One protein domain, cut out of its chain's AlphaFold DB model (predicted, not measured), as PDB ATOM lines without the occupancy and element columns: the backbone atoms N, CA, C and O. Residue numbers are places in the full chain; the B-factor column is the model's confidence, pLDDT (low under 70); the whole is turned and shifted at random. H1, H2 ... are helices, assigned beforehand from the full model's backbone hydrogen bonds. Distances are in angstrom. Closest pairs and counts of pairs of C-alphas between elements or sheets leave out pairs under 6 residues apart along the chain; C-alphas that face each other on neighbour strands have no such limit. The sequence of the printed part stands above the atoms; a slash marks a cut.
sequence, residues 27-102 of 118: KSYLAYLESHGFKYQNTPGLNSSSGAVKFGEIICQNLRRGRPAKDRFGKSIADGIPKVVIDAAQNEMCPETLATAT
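What this domain is: This is residues 27 to 102 of the 118 residues of the protein "DUF732 domain-containing protein" of Mycolicibacter senuensis (UniProt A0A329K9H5). H2, the longest helix, crosses over H4, while H1 lies alongside H4, runs the opposite way, and meets the first half of H2, so that these three helices make the core. Two short helices lie farther out: H3, in the chain between H2 and H4, touches no helix, and H5 makes a corner with H4 at the end of the printed part. The printed part has 76 residues with five named helices, H1 to H5 in that order, and no named strand; its class is all helix. It is compact, with a radius of gyration of the C-alphas of 11.5 A, and the C-alphas span 34 by 27 by 17 A.

Where its parts are: Find C-alpha 49 at (0.547, -34.854, 24.562); from there H2, residues 49 to 64, runs 22.4 A to C-alpha 64. H4, residues 83 to 93, is 14.8 A long from first to last C-alpha. Look for H1 at the first printed residue, where C-alpha 27 stands at (0.007, -41.835, 31.623); it takes in residues 27 to 35 over 12.1 A. H3, residues 75 to 80, and H5, residues 96 to 101, each measure 8.8 A; H5 ends with C-alpha 101 at (-24.225, -43.343, 33.179).

How they stand to each other: Begin with H2 and H4, which touch about perpendicular, at 76 degrees; their closest C-alphas are those of Gly 56 and Ala 89, 4.7 A apart. H4 is the hub, touching three helices. It touches H1 at a shallow tilt of 31 degrees, opposite ways, with the C-alphas of Tyr 29 and Glu 92 closest at 5.2 A. H1 also touches H2, with residues 49 to 56 of H2 alone, about perpendicular at 75 degrees; the C-alphas of Leu 30 and Ser 49 are closest, at 7.2 A. Helix packing is mostly crossed, but only just: one of these three pairs is at a shallow tilt. H5 and H4 only just touch, with 3 pairs of C-alphas within 8 A, and touch only at the corner by their link; the closest C-alphas are those of Gln 90 and Thr 97, 6.6 A apart. H5 is close to H2 but not clearly touching, with the C-alphas of Arg 64 and Thr 97 closest at 6.2 A. H3 is apart from H1, H2, H4 and H5. In the backbones of H1, H2, H4 and H5 every O i to N i+4 pair is within hydrogen-bond range; in H3, 1 of 2 is.

The domain as a whole: The two C-alphas farthest apart are those of Asn 42 and Thr 102, at 34.9 A. The printed part has no cut. The link from H1 to H2, residues 36 to 48, is long; that from H2 to H3 is short, and those from H3 to H4 and H4 to H5 are tight. The mean pLDDT of the printed part is 90.8, and residues 99 to 102 are under 70.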
ATOM      1  N   LYS A  27      -0.794 -40.814  32.270       93.00
ATOM      2  CA  LYS A  27       0.007 -41.835  31.623       93.00
ATOM      3  C   LYS A  27      -0.882 -42.911  31.010       93.00
ATOM      4  O   LYS A  27      -0.660 -43.244  29.847       93.00
ATOM      5  N   SER A  28      -1.866 -43.432  31.745       93.75
ATOM      6  CA  SER A  28      -2.786 -44.425  31.177       93.75
ATOM      7  C   SER A  28      -3.692 -43.821  30.108       93.75
ATOM      8  O   SER A  28      -3.869 -44.421  29.056       93.75
ATOM      9  N   TYR A  29      -4.142 -42.578  30.271       95.94
ATOM     10  CA  TYR A  29      -4.861 -41.825  29.245       95.94
ATOM     11  C   TYR A  29      -4.061 -41.706  27.943       95.94
ATOM     12  O   TYR A  29      -4.569 -42.018  26.867       95.94
ATOM     13  N   LEU A  30      -2.792 -41.296  28.020       96.25
ATOM     14  CA  LEU A  30      -1.930 -41.200  26.843       96.25
ATOM     15  C   LEU A  30      -1.665 -42.580  26.219       96.25
ATOM     16  O   LEU A  30      -1.689 -42.702  24.994       96.25
ATOM     17  N   ALA A  31      -1.477 -43.621  27.037       96.38
ATOM     18  CA  ALA A  31      -1.330 -44.997  26.561       96.38
ATOM     19  C   ALA A  31      -2.618 -45.535  25.908       96.38
ATOM     20  O   ALA A  31      -2.566 -46.256  24.909       96.38
ATOM     21  N   TYR A  32      -3.789 -45.155  26.420       96.69
ATOM     22  CA  TYR A  32      -5.085 -45.477  25.834       96.69
ATOM     23  C   TYR A  32      -5.215 -44.830  24.457       96.69
ATOM     24  O   TYR A  32      -5.537 -45.508  23.483       96.69
ATOM     25  N   LEU A  33      -4.910 -43.532  24.352       96.75
ATOM     26  CA  LEU A  33      -4.906 -42.822  23.074       96.75
ATOM     27  C   LEU A  33      -3.993 -43.523  22.060       96.75
ATOM     28  O   LEU A  33      -4.420 -43.813  20.942       96.75
ATOM     29  N   GLU A  34      -2.761 -43.835  22.458       96.19
ATOM     30  CA  GLU A  34      -1.789 -44.510  21.599       96.19
ATOM     31  C   GLU A  34      -2.275 -45.893  21.144       96.19
ATOM     32  O   GLU A  34      -2.289 -46.175  19.942       96.19
ATOM     33  N   SER A  35      -2.729 -46.732  22.080       97.31
ATOM     34  CA  SER A  35      -3.220 -48.088  21.793       97.31
ATOM     35  C   SER A  35      -4.474 -48.105  20.915       97.31
ATOM     36  O   SER A  35      -4.678 -49.053  20.160       97.31
ATOM     37  N   HIS A  36      -5.274 -47.036  20.943       96.81
ATOM     38  CA  HIS A  36      -6.458 -46.864  20.098       96.81
ATOM     39  C   HIS A  36      -6.165 -46.086  18.805       96.81
ATOM     40  O   HIS A  36      -7.081 -45.651  18.104       96.81
ATOM     41  N   GLY A  37      -4.884 -45.915  18.461       95.06
ATOM     42  CA  GLY A  37      -4.451 -45.355  17.184       95.06
ATOM     43  C   GLY A  37      -4.629 -43.844  17.060       95.06
ATOM     44  O   GLY A  37      -4.532 -43.318  15.950       95.06
ATOM     45  N   PHE A  38      -4.863 -43.130  18.166       95.69
ATOM     46  CA  PHE A  38      -4.920 -41.675  18.152       95.69
ATOM     47  C   PHE A  38      -3.594 -41.101  17.646       95.69
ATOM     48  O   PHE A  38      -2.504 -41.501  18.063       95.69
ATOM     49  N   LYS A  39      -3.698 -40.138  16.734       93.56
ATOM     50  CA  LYS A  39      -2.569 -39.362  16.228       93.56
ATOM     51  C   LYS A  39      -2.817 -37.904  16.553       93.56
ATOM     52  O   LYS A  39      -3.935 -37.420  16.388       93.56
ATOM     53  N   TYR A  40      -1.772 -37.219  17.004       91.81
ATOM     54  CA  TYR A  40      -1.833 -35.780  17.216       91.81
ATOM     55  C   TYR A  40      -2.132 -35.086  15.888       91.81
ATOM     56  O   TYR A  40      -1.486 -35.347  14.873       91.81
ATOM     57  N   GLN A  41      -3.138 -34.221  15.912       85.19
ATOM     58  CA  GLN A  41      -3.663 -33.529  14.741       85.19
ATOM     59  C   GLN A  41      -3.265 -32.052  14.821       85.19
ATOM     60  O   GLN A  41      -3.009 -31.532  15.904       85.19
ATOM     61  N   ASN A  42      -3.378 -31.307  13.722       85.19
ATOM     62  CA  ASN A  42      -3.229 -29.840  13.735       85.19
ATOM     63  C   ASN A  42      -4.404 -29.095  14.408       85.19
ATOM     64  O   ASN A  42      -4.579 -27.893  14.218       85.19
ATOM     65  N   THR A  43      -5.225 -29.793  15.197       81.44
ATOM     66  CA  THR A  43      -6.287 -29.172  15.992       81.44
ATOM     67  C   THR A  43      -5.661 -28.503  17.218       81.44
ATOM     68  O   THR A  43      -4.896 -29.162  17.930       81.44
ATOM     69  N   PRO A  44      -5.970 -27.225  17.509       84.69
ATOM     70  CA  PRO A  44      -5.450 -26.551  18.693       84.69
ATOM     71  C   PRO A  44      -5.753 -27.346  19.966       84.69
ATOM     72  O   PRO A  44      -6.908 -27.663  20.243       84.69
ATOM     73  N   GLY A  45      -4.707 -27.677  20.725       84.75
ATOM     74  CA  GLY A  45      -4.820 -28.464  21.951       84.75
ATOM     75  C   GLY A  45      -4.810 -29.984  21.758       84.75
ATOM     76  O   GLY A  45      -4.690 -30.689  22.744       84.75
ATOM     77  N   LEU A  46      -4.846 -30.507  20.528       91.25
ATOM     78  CA  LEU A  46      -4.649 -31.938  20.225       91.25
ATOM     79  C   LEU A  46      -3.419 -32.186  19.335       91.25
ATOM     80  O   LEU A  46      -3.289 -33.239  18.714       91.25
ATOM     81  N   ASN A  47      -2.511 -31.213  19.282       93.62
ATOM     82  CA  ASN A  47      -1.249 -31.253  18.543       93.62
ATOM     83  C   ASN A  47      -0.050 -31.683  19.406       93.62
ATOM     84  O   ASN A  47       1.065 -31.787  18.904       93.62
ATOM     85  N   SER A  48      -0.262 -31.917  20.702       94.88
ATOM     86  CA  SER A  48       0.761 -32.382  21.639       94.88
ATOM     87  C   SER A  48       0.146 -33.226  22.754       94.88
ATOM     88  O   SER A  48      -1.044 -33.097  23.057       94.88
ATOM     89  N   SER A  49       0.972 -34.040  23.416       94.50
ATOM     90  CA  SER A  49       0.547 -34.854  24.562       94.50
ATOM     91  C   SER A  49      -0.004 -34.000  25.701       94.50
ATOM     92  O   SER A  49      -1.062 -34.297  26.242       94.50
ATOM     93  N   SER A  50       0.666 -32.890  26.025       94.25
ATOM     94  CA  SER A  50       0.230 -31.991  27.101       94.25
ATOM     95  C   SER A  50      -1.097 -31.296  26.794       94.25
ATOM     96  O   SER A  50      -1.908 -31.088  27.694       94.25
ATOM     97  N   GLY A  51      -1.352 -30.958  25.527       94.38
ATOM     98  CA  GLY A  51      -2.653 -30.453  25.100       94.38
ATOM     99  C   GLY A  51      -3.741 -31.518  25.237       94.38
ATOM    100  O   GLY A  51      -4.797 -31.249  25.812       94.38
ATOM    101  N   ALA A  52      -3.456 -32.738  24.771       94.75
ATOM    102  CA  ALA A  52      -4.400 -33.845  24.836       94.75
ATOM    103  C   ALA A  52      -4.782 -34.191  26.280       94.75
ATOM    104  O   ALA A  52      -5.960 -34.434  26.536       94.75
ATOM    105  N   VAL A  53      -3.829 -34.157  27.219       95.62
ATOM    106  CA  VAL A  53      -4.105 -34.336  28.654       95.62
ATOM    107  C   VAL A  53      -5.059 -33.254  29.161       95.62
ATOM    108  O   VAL A  53      -6.113 -33.587  29.694       95.62
ATOM    109  N   LYS A  54      -4.779 -31.970  28.893       94.62
ATOM    110  CA  LYS A  54      -5.673 -30.864  29.293       94.62
ATOM    111  C   LYS A  54      -7.089 -31.018  28.741       94.62
ATOM    112  O   LYS A  54      -8.061 -30.667  29.405       94.62
ATOM    113  N   PHE A  55      -7.227 -31.524  27.519       94.88
ATOM    114  CA  PHE A  55      -8.538 -31.797  26.933       94.88
ATOM    115  C   PHE A  55      -9.254 -32.919  27.677       94.88
ATOM    116  O   PHE A  55     -10.426 -32.756  28.013       94.88
ATOM    117  N   GLY A  56      -8.550 -34.014  27.970       94.62
ATOM    118  CA  GLY A  56      -9.076 -35.112  28.772       94.62
ATOM    119  C   GLY A  56      -9.555 -34.639  30.147       94.62
ATOM    120  O   GLY A  56     -10.676 -34.948  30.545       94.62
ATOM    121  N   GLU A  57      -8.784 -33.783  30.822       94.69
ATOM    122  CA  GLU A  57      -9.165 -33.191  32.109       94.69
ATOM    123  C   GLU A  57     -10.432 -32.333  32.014       94.69
ATOM    124  O   GLU A  57     -11.328 -32.453  32.849       94.69
ATOM    125  N   ILE A  58     -10.535 -31.462  31.001       94.38
ATOM    126  CA  ILE A  58     -11.717 -30.608  30.798       94.38
ATOM    127  C   ILE A  58     -12.947 -31.471  30.510       94.38
ATOM    128  O   ILE A  58     -13.991 -31.269  31.134       94.38
ATOM    129  N   ILE A  59     -12.819 -32.445  29.604       95.06
ATOM    130  CA  ILE A  59     -13.881 -33.407  29.280       95.06
ATOM    131  C   ILE A  59     -14.337 -34.103  30.554       95.06
ATOM    132  O   ILE A  59     -15.528 -34.134  30.863       95.06
ATOM    133  N   CYS A  60     -13.382 -34.592  31.333       94.38
ATOM    134  CA  CYS A  60     -13.661 -35.281  32.566       94.38
ATOM    135  C   CYS A  60     -14.398 -34.389  33.578       94.38
ATOM    136  O   CYS A  60     -15.436 -34.771  34.121       94.38
ATOM    137  N   GLN A  61     -13.943 -33.149  33.775       93.88
ATOM    138  CA  GLN A  61     -14.624 -32.182  34.639       93.88
ATOM    139  C   GLN A  61     -16.056 -31.882  34.184       93.88
ATOM    140  O   GLN A  61     -16.935 -31.704  35.030       93.88
ATOM    141  N   ASN A  62     -16.307 -31.813  32.875       94.62
ATOM    142  CA  ASN A  62     -17.655 -31.618  32.347       94.62
ATOM    143  C   ASN A  62     -18.556 -32.808  32.681       94.62
ATOM    144  O   ASN A  62     -19.657 -32.618  33.200       94.62
ATOM    145  N   LEU A  63     -18.061 -34.025  32.459       92.81
ATOM    146  CA  LEU A  63     -18.803 -35.254  32.724       92.81
ATOM    147  C   LEU A  63     -19.127 -35.424  34.210       92.81
ATOM    148  O   LEU A  63     -20.270 -35.711  34.555       92.81
ATOM    149  N   ARG A  64     -18.176 -35.127  35.107       91.69
ATOM    150  CA  ARG A  64     -18.417 -35.121  36.564       91.69
ATOM    151  C   ARG A  64     -19.499 -34.127  36.993       91.69
ATOM    152  O   ARG A  64     -20.121 -34.305  38.034       91.69
ATOM    153  N   ARG A  65     -19.734 -33.077  36.201       92.12
ATOM    154  CA  ARG A  65     -20.785 -32.070  36.426       92.12
ATOM    155  C   ARG A  65     -22.104 -32.408  35.721       92.12
ATOM    156  O   ARG A  65     -22.992 -31.559  35.698       92.12
ATOM    157  N   GLY A  66     -22.223 -33.592  35.114       89.94
ATOM    158  CA  GLY A  66     -23.403 -33.999  34.345       89.94
ATOM    159  C   GLY A  66     -23.592 -33.209  33.047       89.94
ATOM    160  O   GLY A  66     -24.708 -33.105  32.544       89.94
ATOM    161  N   ARG A  67     -22.522 -32.606  32.520       92.50
ATOM    162  CA  ARG A  67     -22.547 -31.824  31.281       92.50
ATOM    163  C   ARG A  67     -22.049 -32.651  30.096       92.50
ATOM    164  O   ARG A  67     -21.321 -33.624  30.301       92.50
ATOM    165  N   PRO A  68     -22.374 -32.258  28.851       93.69
ATOM    166  CA  PRO A  68     -21.795 -32.887  27.670       93.69
ATOM    167  C   PRO A  68     -20.259 -32.865  27.711       93.69
ATOM    168  O   PRO A  68     -19.666 -31.858  28.092       93.69
ATOM    169  N   ALA A  69     -19.611 -33.942  27.256       92.94
ATOM    170  CA  ALA A  69     -18.147 -34.075  27.226       92.94
ATOM    171  C   ALA A  69     -17.439 -32.849  26.620       92.94
ATOM    172  O   ALA A  69     -16.456 -32.344  27.157       92.94
ATOM    173  N   LYS A  70     -17.991 -32.340  25.515       94.31
ATOM    174  CA  LYS A  70     -17.449 -31.214  24.749       94.31
ATOM    175  C   LYS A  70     -17.940 -29.841  25.238       94.31
ATOM    176  O   LYS A  70     -17.741 -28.850  24.537       94.31
ATOM    177  N   ASP A  71     -18.578 -29.760  26.407       89.19
ATOM    178  CA  ASP A  71     -18.964 -28.471  26.988       89.19
ATOM    179  C   ASP A  71     -17.714 -27.597  27.207       89.19
ATOM    180  O   ASP A  71     -16.623 -28.099  27.473       89.19
ATOM    181  N   ARG A  72     -17.844 -26.273  27.083       89.44
ATOM    182  CA  ARG A  72     -16.737 -25.300  27.258       89.44
ATOM    183  C   ARG A  72     -15.632 -25.319  26.191       89.44
ATOM    184  O   ARG A  72     -14.729 -24.487  26.263       89.44
ATOM    185  N   PHE A  73     -15.710 -26.183  25.181       91.00
ATOM    186  CA  PHE A  73     -14.895 -26.048  23.975       91.00
ATOM    187  C   PHE A  73     -15.603 -25.132  22.971       91.00
ATOM    188  O   PHE A  73     -16.811 -25.233  22.762       91.00
ATOM    189  N   GLY A  74     -14.858 -24.234  22.317       90.00
ATOM    190  CA  GLY A  74     -15.398 -23.477  21.184       90.00
ATOM    191  C   GLY A  74     -15.814 -24.423  20.052       90.00
ATOM    192  O   GLY A  74     -15.166 -25.451  19.857       90.00
ATOM    193  N   LYS A  75     -16.861 -24.083  19.284       89.19
ATOM    194  CA  LYS A  75     -17.468 -24.987  18.283       89.19
ATOM    195  C   LYS A  75     -16.441 -25.658  17.358       89.19
ATOM    196  O   LYS A  75     -16.441 -26.875  17.231       89.19
ATOM    197  N   SER A  76     -15.525 -24.879  16.778       87.25
ATOM    198  CA  SER A  76     -14.490 -25.407  15.873       87.25
ATOM    199  C   SER A  76     -13.551 -26.417  16.539       87.25
ATOM    200  O   SER A  76     -13.060 -27.319  15.871       87.25
ATOM    201  N   ILE A  77     -13.280 -26.260  17.835       90.19
ATOM    202  CA  ILE A  77     -12.444 -27.191  18.597       90.19
ATOM    203  C   ILE A  77     -13.253 -28.437  18.936       90.19
ATOM    204  O   ILE A  77     -12.783 -29.545  18.711       90.19
ATOM    205  N   ALA A  78     -14.488 -28.259  19.411       90.94
ATOM    206  CA  ALA A  78     -15.397 -29.350  19.740       90.94
ATOM    207  C   ALA A  78     -15.614 -30.300  18.547       90.94
ATOM    208  O   ALA A  78     -15.586 -31.520  18.724       90.94
ATOM    209  N   ASP A  79     -15.767 -29.757  17.337       89.94
ATOM    210  CA  ASP A  79     -15.915 -30.532  16.099       89.94
ATOM    211  C   ASP A  79     -14.657 -31.376  15.794       89.94
ATOM    212  O   ASP A  79     -14.769 -32.495  15.298       89.94
ATOM    213  N   GLY A  80     -13.468 -30.888  16.168       89.62
ATOM    214  CA  GLY A  80     -12.188 -31.580  15.991       89.62
ATOM    215  C   GLY A  80     -11.835 -32.604  17.075       89.62
ATOM    216  O   GLY A  80     -10.883 -33.358  16.893       89.62
ATOM    217  N   ILE A  81     -12.572 -32.664  18.193       93.06
ATOM    218  CA  ILE A  81     -12.331 -33.656  19.256       93.06
ATOM    219  C   ILE A  81     -12.881 -35.020  18.807       93.06
ATOM    220  O   ILE A  81     -14.110 -35.176  18.716       93.06
ATOM    221  N   PRO A  82     -12.017 -36.025  18.564       93.88
ATOM    222  CA  PRO A  82     -12.464 -37.352  18.167       93.88
ATOM    223  C   PRO A  82     -13.047 -38.111  19.360       93.88
ATOM    224  O   PRO A  82     -12.715 -37.845  20.516       93.88
ATOM    225  N   LYS A  83     -13.888 -39.109  19.076       94.94
ATOM    226  CA  LYS A  83     -14.531 -39.929  20.113       94.94
ATOM    227  C   LYS A  83     -13.513 -40.599  21.045       94.94
ATOM    228  O   LYS A  83     -13.719 -40.576  22.249       94.94
ATOM    229  N   VAL A  84     -12.385 -41.081  20.511       96.25
ATOM    230  CA  VAL A  84     -11.319 -41.737  21.296       96.25
ATOM    231  C   VAL A  84     -10.772 -40.860  22.428       96.25
ATOM    232  O   VAL A  84     -10.427 -41.380  23.479       96.25
ATOM    233  N   VAL A  85     -10.751 -39.533  22.263       95.88
ATOM    234  CA  VAL A  85     -10.313 -38.597  23.315       95.88
ATOM    235  C   VAL A  85     -11.330 -38.527  24.454       95.88
ATOM    236  O   VAL A  85     -10.955 -38.440  25.619       95.88
ATOM    237  N   ILE A  86     -12.620 -38.607  24.129       96.00
ATOM    238  CA  ILE A  86     -13.695 -38.648  25.125       96.00
ATOM    239  C   ILE A  86     -13.697 -39.999  25.839       96.00
ATOM    240  O   ILE A  86     -13.741 -40.031  27.066       96.00
ATOM    241  N   ASP A  87     -13.594 -41.091  25.080       95.94
ATOM    242  CA  ASP A  87     -13.557 -42.449  25.624       95.94
ATOM    243  C   ASP A  87     -12.353 -42.618  26.563       95.94
ATOM    244  O   ASP A  87     -12.518 -43.086  27.687       95.94
ATOM    245  N   ALA A  88     -11.163 -42.169  26.158       95.88
ATOM    246  CA  ALA A  88      -9.967 -42.209  26.997       95.88
ATOM    247  C   ALA A  88     -10.155 -41.405  28.293       95.88
ATOM    248  O   ALA A  88      -9.816 -41.882  29.372       95.88
ATOM    249  N   ALA A  89     -10.741 -40.204  28.221       95.25
ATOM    250  CA  ALA A  89     -11.005 -39.397  29.412       95.25
ATOM    251  C   ALA A  89     -11.999 -40.087  30.364       95.25
ATOM    252  O   ALA A  89     -11.819 -40.074  31.579       95.25
ATOM    253  N   GLN A  90     -13.034 -40.730  29.825       93.56
ATOM    254  CA  GLN A  90     -14.001 -41.469  30.633       93.56
ATOM    255  C   GLN A  90     -13.400 -42.704  31.300       93.56
ATOM    256  O   GLN A  90     -13.686 -42.940  32.466       93.56
ATOM    257  N   ASN A  91     -12.587 -43.481  30.582       93.75
ATOM    258  CA  ASN A  91     -12.025 -44.725  31.110       93.75
ATOM    259  C   ASN A  91     -10.856 -44.472  32.071       93.75
ATOM    260  O   ASN A  91     -10.801 -45.087  33.132       93.75
ATOM    261  N   GLU A  92      -9.970 -43.534  31.736       94.38
ATOM    262  CA  GLU A  92      -8.690 -43.371  32.437       94.38
ATOM    263  C   GLU A  92      -8.687 -42.198  33.431       94.38
ATOM    264  O   GLU A  92      -7.959 -42.220  34.422       94.38
ATOM    265  N   MET A  93      -9.502 -41.159  33.202       93.12
ATOM    266  CA  MET A  93      -9.473 -39.936  34.019       93.12
ATOM    267  C   MET A  93     -10.663 -39.791  34.976       93.12
ATOM    268  O   MET A  93     -10.491 -39.257  36.072       93.12
ATOM    269  N   CYS A  94     -11.859 -40.253  34.598       92.12
ATOM    270  CA  CYS A  94     -13.016 -40.328  35.504       92.12
ATOM    271  C   CYS A  94     -13.933 -41.529  35.238       92.12
ATOM    272  O   CYS A  94     -15.081 -41.361  34.789       92.12
ATOM    273  N   PRO A  95     -13.472 -42.741  35.585       89.88
ATOM    274  CA  PRO A  95     -14.246 -43.973  35.430       89.88
ATOM    275  C   PRO A  95     -15.563 -43.980  36.219       89.88
ATOM    276  O   PRO A  95     -16.520 -44.649  35.836       89.88
ATOM    277  N   GLU A  96     -15.690 -43.193  37.287       88.31
ATOM    278  CA  GLU A  96     -16.938 -43.069  38.045       88.31
ATOM    279  C   GLU A  96     -18.084 -42.454  37.224       88.31
ATOM    280  O   GLU A  96     -19.265 -42.675  37.515       88.31
ATOM    281  N   THR A  97     -17.754 -41.703  36.168       85.31
ATOM    282  CA  THR A  97     -18.763 -41.141  35.262       85.31
ATOM    283  C   THR A  97     -19.421 -42.224  34.408       85.31
ATOM    284  O   THR A  97     -20.580 -42.068  34.030       85.31
ATOM    285  N   LEU A  98     -18.743 -43.358  34.183       82.88
ATOM    286  CA  LEU A  98     -19.306 -44.531  33.509       82.88
ATOM    287  C   LEU A  98     -20.324 -45.249  34.402       82.88
ATOM    288  O   LEU A  98     -21.417 -45.576  33.950       82.88
ATOM    289  N   ALA A  99     -20.011 -45.418  35.691       69.75
ATOM    290  CA  ALA A  99     -20.933 -46.020  36.659       69.75
ATOM    291  C   ALA A  99     -22.199 -45.169  36.864       69.75
ATOM    292  O   ALA A  99     -23.291 -45.705  37.058       69.75
ATOM    293  N   THR A 100     -22.067 -43.845  36.767       59.00
ATOM    294  CA  THR A 100     -23.189 -42.896  36.873       59.00
ATOM    295  C   THR A 100     -24.043 -42.847  35.597       59.00
ATOM    296  O   THR A 100     -25.212 -42.473  35.658       59.00
ATOM    297  N   ALA A 101     -23.492 -43.245  34.444       56.91
ATOM    298  CA  ALA A 101     -24.225 -43.343  33.179       56.91
ATOM    299  C   ALA A 101     -25.126 -44.590  33.096       56.91
ATOM    300  O   ALA A 101     -26.041 -44.629  32.271       56.91
ATOM    301  N   THR A 102     -24.921 -45.591  33.960       47.72
ATOM    302  CA  THR A 102     -25.910 -46.655  34.177       47.72
ATOM    303  C   THR A 102     -27.171 -46.018  34.764       47.72
ATOM    304  O   THR A 102     -27.076 -45.391  35.823       47.72
TER     305      THR A 102